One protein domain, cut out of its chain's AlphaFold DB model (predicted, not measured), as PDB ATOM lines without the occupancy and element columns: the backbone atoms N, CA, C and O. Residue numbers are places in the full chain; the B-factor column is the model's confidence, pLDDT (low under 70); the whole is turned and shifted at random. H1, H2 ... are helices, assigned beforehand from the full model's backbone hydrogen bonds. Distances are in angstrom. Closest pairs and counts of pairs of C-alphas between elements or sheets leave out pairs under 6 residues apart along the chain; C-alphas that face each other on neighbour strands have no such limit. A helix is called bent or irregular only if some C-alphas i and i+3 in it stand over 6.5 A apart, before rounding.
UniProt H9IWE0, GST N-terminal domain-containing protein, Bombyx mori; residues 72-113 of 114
ATOM      1  N   SER A  72     -71.086 150.070 -27.418       52.97
ATOM      2  CA  SER A  72     -70.199 150.463 -26.311       52.97
ATOM      3  C   SER A  72     -69.816 151.944 -26.361       52.97
ATOM      4  O   SER A  72     -69.905 152.648 -25.362       52.97
ATOM      5  N   LYS A  73     -69.452 152.458 -27.541       62.44
ATOM      6  CA  LYS A  73     -69.114 153.878 -27.724       62.44
ATOM      7  C   LYS A  73     -70.331 154.782 -27.521       62.44
ATOM      8  O   LYS A  73     -70.191 155.880 -26.993       62.44
ATOM      9  N   TRP A  74     -71.510 154.335 -27.952       63.19
ATOM     10  CA  TRP A  74     -72.763 155.052 -27.747       63.19
ATOM     11  C   TRP A  74     -73.173 155.056 -26.271       63.19
ATOM     12  O   TRP A  74     -73.463 156.125 -25.751       63.19
ATOM     13  N   ILE A  75     -73.091 153.916 -25.573       64.62
ATOM     14  CA  ILE A  75     -73.313 153.814 -24.122       64.62
ATOM     15  C   ILE A  75     -72.368 154.750 -23.375       64.62
ATOM     16  O   ILE A  75     -72.833 155.540 -22.559       64.62
ATOM     17  N   ASN A  76     -71.073 154.732 -23.697       68.69
ATOM     18  CA  ASN A  76     -70.099 155.625 -23.067       68.69
ATOM     19  C   ASN A  76     -70.486 157.096 -23.286       68.69
ATOM     20  O   ASN A  76     -70.629 157.846 -22.329       68.69
ATOM     21  N   ARG A  77     -70.801 157.474 -24.532       69.12
ATOM     22  CA  ARG A  77     -71.251 158.833 -24.868       69.12
ATOM     23  C   ARG A  77     -72.554 159.232 -24.166       69.12
ATOM     24  O   ARG A  77     -72.756 160.409 -23.876       69.12
ATOM     25  N   MET A  78     -73.476 158.297 -23.959       71.44
ATOM     26  CA  MET A  78     -74.738 158.568 -23.272       71.44
ATOM     27  C   MET A  78     -74.532 158.666 -21.756       71.44
ATOM     28  O   MET A  78     -75.123 159.546 -21.146       71.44
ATOM     29  N   ASN A  79     -73.639 157.873 -21.161       70.56
ATOM     30  CA  ASN A  79     -73.268 157.979 -19.744       70.56
ATOM     31  C   ASN A  79     -72.559 159.304 -19.402       70.56
ATOM     32  O   ASN A  79     -72.684 159.812 -18.279       70.56
ATOM     33  N   ASP A  80     -71.879 159.907 -20.380       77.19
ATOM     34  CA  ASP A  80     -71.296 161.242 -20.237       77.19
ATOM     35  C   ASP A  80     -72.370 162.335 -20.077       77.19
ATOM     36  O   ASP A  80     -72.118 163.355 -19.435       77.19
ATOM     37  N   LYS A  81     -73.595 162.126 -20.585       77.19
ATOM     38  CA  LYS A  81     -74.700 163.087 -20.452       77.19
ATOM     39  C   LYS A  81     -75.362 162.977 -19.079       77.19
ATOM     40  O   LYS A  81     -75.887 161.926 -18.717       77.19
ATOM     41  N   GLU A  82     -75.433 164.090 -18.350       77.19
ATOM     42  CA  GLU A  82     -75.983 164.137 -16.986       77.19
ATOM     43  C   GLU A  82     -77.423 163.604 -16.887       77.19
ATOM     44  O   GLU A  82     -77.740 162.839 -15.979       77.19
ATOM     45  N   TYR A  83     -78.280 163.950 -17.852       73.19
ATOM     46  CA  TYR A  83     -79.665 163.472 -17.916       73.19
ATOM     47  C   TYR A  83     -79.751 161.942 -18.030       73.19
ATOM     48  O   TYR A  83     -80.451 161.289 -17.258       73.19
ATOM     49  N   CYS A  84     -79.001 161.364 -18.970       69.56
ATOM     50  CA  CYS A  84     -79.000 159.926 -19.210       69.56
ATOM     51  C   CYS A  84     -78.399 159.168 -18.027       69.56
ATOM     52  O   CYS A  84     -78.923 158.125 -17.657       69.56
ATOM     53  N   ARG A  85     -77.358 159.716 -17.390       75.69
ATOM     54  CA  ARG A  85     -76.790 159.160 -16.160       75.69
ATOM     55  C   ARG A  85     -77.841 159.095 -15.051       75.69
ATOM     56  O   ARG A  85     -78.118 158.015 -14.554       75.69
ATOM     57  N   LYS A  86     -78.500 160.217 -14.736       80.88
ATOM     58  CA  LYS A  86     -79.516 160.285 -13.667       80.88
ATOM     59  C   LYS A  86     -80.656 159.279 -13.856       80.88
ATOM     60  O   LYS A  86     -81.093 158.680 -12.882       80.88
ATOM     61  N   ILE A  87     -81.123 159.090 -15.089       77.06
ATOM     62  CA  ILE A  87     -82.246 158.188 -15.383       77.06
ATOM     63  C   ILE A  87     -81.807 156.724 -15.452       77.06
ATOM     64  O   ILE A  87     -82.525 155.849 -14.976       77.06
ATOM     65  N   ASN A  88     -80.637 156.442 -16.029       76.75
ATOM     66  CA  ASN A  88     -80.191 155.066 -16.245       76.75
ATOM     67  C   ASN A  88     -79.557 154.446 -14.992       76.75
ATOM     68  O   ASN A  88     -79.599 153.224 -14.854       76.75
ATOM     69  N   THR A  89     -78.990 155.253 -14.083       79.88
ATOM     70  CA  THR A  89     -78.290 154.759 -12.885       79.88
ATOM     71  C   THR A  89     -79.158 153.819 -12.037       79.88
ATOM     72  O   THR A  89     -78.737 152.671 -11.874       79.88
ATOM     73  N   PRO A  90     -80.386 154.184 -11.607       86.38
ATOM     74  CA  PRO A  90     -81.205 153.304 -10.768       86.38
ATOM     75  C   PRO A  90     -81.515 151.959 -11.436       86.38
ATOM     76  O   PRO A  90     -81.409 150.903 -10.817       86.38
ATOM     77  N   GLY A  91     -81.854 151.980 -12.731       76.31
ATOM     78  CA  GLY A  91     -82.125 150.758 -13.491       76.31
ATOM     79  C   GLY A  91     -80.882 149.880 -13.650       76.31
ATOM     80  O   GLY A  91     -80.974 148.657 -13.544       76.31
ATOM     81  N   SER A  92     -79.713 150.492 -13.859       73.88
ATOM     82  CA  SER A  92     -78.447 149.769 -13.995       73.88
ATOM     83  C   SER A  92     -78.010 149.102 -12.688       73.88
ATOM     84  O   SER A  92     -77.600 147.943 -12.708       73.88
ATOM     85  N   GLU A  93     -78.175 149.781 -11.552       81.88
ATOM     86  CA  GLU A  93     -77.860 149.249 -10.223       81.88
ATOM     87  C   GLU A  93     -78.774 148.074  -9.871       81.88
ATOM     88  O   GLU A  93     -78.292 147.019  -9.453       81.88
ATOM     89  N   LEU A  94     -80.079 148.210 -10.129       79.94
ATOM     90  CA  LEU A  94     -81.050 147.129  -9.943       79.94
ATOM     91  C   LEU A  94     -80.723 145.909 -10.811       79.94
ATOM     92  O   LEU A  94     -80.810 144.774 -10.343       79.94
ATOM     93  N   HIS A  95     -80.323 146.129 -12.064       68.19
ATOM     94  CA  HIS A  95     -79.972 145.041 -12.971       68.19
ATOM     95  C   HIS A  95     -78.715 144.294 -12.511       68.19
ATOM     96  O   HIS A  95     -78.711 143.063 -12.476       68.19
ATOM     97  N   VAL A  96     -77.665 145.019 -12.106       74.62
ATOM     98  CA  VAL A  96     -76.432 144.421 -11.567       74.62
ATOM     99  C   VAL A  96     -76.721 143.635 -10.288       74.62
ATOM    100  O   VAL A  96     -76.299 142.485 -10.178       74.62
ATOM    101  N   ALA A  97     -77.489 144.207  -9.356       83.31
ATOM    102  CA  ALA A  97     -77.880 143.528  -8.123       83.31
ATOM    103  C   ALA A  97     -78.670 142.237  -8.404       83.31
ATOM    104  O   ALA A  97     -78.383 141.193  -7.819       83.31
ATOM    105  N   GLY A  98     -79.615 142.282  -9.350       79.94
ATOM    106  CA  GLY A  98     -80.381 141.112  -9.775       79.94
ATOM    107  C   GLY A  98     -79.509 140.013 -10.386       79.94
ATOM    108  O   GLY A  98     -79.671 138.842 -10.052       79.94
ATOM    109  N   LEU A  99     -78.546 140.374 -11.241       67.94
ATOM    110  CA  LEU A  99     -77.612 139.414 -11.835       67.94
ATOM    111  C   LEU A  99     -76.723 138.746 -10.782       67.94
ATOM    112  O   LEU A  99     -76.568 137.528 -10.816       67.94
ATOM    113  N   ILE A 100     -76.188 139.511  -9.827       82.88
ATOM    114  CA  ILE A 100     -75.385 138.967  -8.719       82.88
ATOM    115  C   ILE A 100     -76.215 137.968  -7.905       82.88
ATOM    116  O   ILE A 100     -75.780 136.835  -7.698       82.88
ATOM    117  N   ALA A 101     -77.446 138.333  -7.539       86.12
ATOM    118  CA  ALA A 101     -78.344 137.449  -6.799       86.12
ATOM    119  C   ALA A 101     -78.654 136.147  -7.563       86.12
ATOM    120  O   ALA A 101     -78.666 135.062  -6.981       86.12
ATOM    121  N   LEU A 102     -78.868 136.223  -8.881       79.69
ATOM    122  CA  LEU A 102     -79.069 135.041  -9.727       79.69
ATOM    123  C   LEU A 102     -77.820 134.153  -9.789       79.69
ATOM    124  O   LEU A 102     -77.931 132.923  -9.739       79.69
ATOM    125  N   MET A 103     -76.632 134.753  -9.879       83.38
ATOM    126  CA  MET A 103     -75.364 134.022  -9.883       83.38
ATOM    127  C   MET A 103     -75.130 133.302  -8.554       83.38
ATOM    128  O   MET A 103     -74.727 132.139  -8.557       83.38
ATOM    129  N   ASP A 104     -75.425 133.945  -7.428       86.56
ATOM    130  CA  ASP A 104     -75.245 133.344  -6.106       86.56
ATOM    131  C   ASP A 104     -76.279 132.246  -5.829       86.56
ATOM    132  O   ASP A 104     -75.914 131.163  -5.371       86.56
ATOM    133  N   ASN A 105     -77.531 132.432  -6.257       82.88
ATOM    134  CA  ASN A 105     -78.532 131.361  -6.254       82.88
ATOM    135  C   ASN A 105     -78.098 130.160  -7.108       82.88
ATOM    136  O   ASN A 105     -78.315 129.008  -6.731       82.88
ATOM    137  N   THR A 106     -77.452 130.406  -8.249       79.94
ATOM    138  CA  THR A 106     -76.934 129.330  -9.106       79.94
ATOM    139  C   THR A 106     -75.817 128.553  -8.409       79.94
ATOM    140  O   THR A 106     -75.831 127.323  -8.433       79.94
ATOM    141  N   LYS A 107     -74.888 129.246  -7.735       78.62
ATOM    142  CA  LYS A 107     -73.816 128.613  -6.948       78.62
ATOM    143  C   LYS A 107     -74.373 127.783  -5.791       78.62
ATOM    144  O   LYS A 107     -73.955 126.641  -5.614       78.62
ATOM    145  N   HIS A 108     -75.343 128.311  -5.042       70.75
ATOM    146  CA  HIS A 108     -75.991 127.577  -3.950       70.75
ATOM    147  C   HIS A 108     -76.728 126.328  -4.448       70.75
ATOM    148  O   HIS A 108     -76.577 125.251  -3.875       70.75
ATOM    149  N   ASN A 109     -77.440 126.424  -5.573       68.94
ATOM    150  CA  ASN A 109     -78.120 125.280  -6.184       68.94
ATOM    151  C   ASN A 109     -77.159 124.226  -6.760       68.94
ATOM    152  O   ASN A 109     -77.544 123.065  -6.899       68.94
ATOM    153  N   GLN A 110     -75.927 124.603  -7.114       61.81
ATOM    154  CA  GLN A 110     -74.877 123.656  -7.500       61.81
ATOM    155  C   GLN A 110     -74.231 122.983  -6.281       61.81
ATOM    156  O   GLN A 110     -73.961 121.788  -6.337       61.81
ATOM    157  N   GLN A 111     -74.039 123.709  -5.176       58.09
ATOM    158  CA  GLN A 111     -73.518 123.160  -3.916       58.09
ATOM    159  C   GLN A 111     -74.507 122.212  -3.220       58.09
ATOM    160  O   GLN A 111     -74.077 121.232  -2.635       58.09
ATOM    161  N   SER A 112     -75.818 122.455  -3.325       56.84
ATOM    162  CA  SER A 112     -76.862 121.605  -2.723       56.84
ATOM    163  C   SER A 112     -77.133 120.289  -3.480       56.84
ATOM    164  O   SER A 112     -77.998 119.519  -3.062       56.84
ATOM    165  N   LYS A 113     -76.466 120.058  -4.619       52.69
ATOM    166  CA  LYS A 113     -76.576 118.838  -5.445       52.69
ATOM    167  C   LYS A 113     -75.393 117.869  -5.267       52.69
ATOM    168  O   LYS A 113     -75.352 116.859  -5.969       52.69
TER     169      LYS A 113
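What this domain is: This is residues 72 to 113 of the 114 residues of the protein "GST N-terminal domain-containing protein" of Bombyx mori (UniProt H9IWE0). A short helix, H1, meets the first end of a much longer one, H2, at a corner, making a lopsided L; residues 90 to 113 stick out free as the arm that makes the length. The 42 printed residues hold H1 then H2 and no named strand, so the class is all helix. The whole is extended, with a radius of gyration of the C-alphas of 15.4 A and spans of 47 by 19 by 7 A.

How they stand to each other: Look first at H1, residues 72 to 79, then past a tight link at H2, residues 82 to 111. They only just touch, only at the corner, with 3 pairs of C-alphas within 8 A; H2 does so with residues 84 to 85 alone. The closest C-alphas are those of Asn 79 and Arg 85, 5.2 A apart. Their lines stand at a steep tilt of 58 degrees, opposite ways. In H1 every O i to N i+4 pair is within hydrogen-bond range, in H2 24 of 26.

Where its parts are: Find C-alpha 72 at (-70.199, 150.463, -26.311); H1 runs 10.4 A from there. H2 runs 43.1 A to C-alpha 111 at (-73.518, 123.160, -3.916), with a kink of 39 degrees near residue 89. It is irregular, only just: C-alphas 87 and 90 are 6.8 A apart.

The domain as a whole: The two C-alphas farthest apart, of Lys 81 and Lys 113, are 46.8 A apart. The printed part has no cut. Its mean pLDDT is 73.6; residues 72 to 77, 84, 95, 99 and 109 to 113 are under 70.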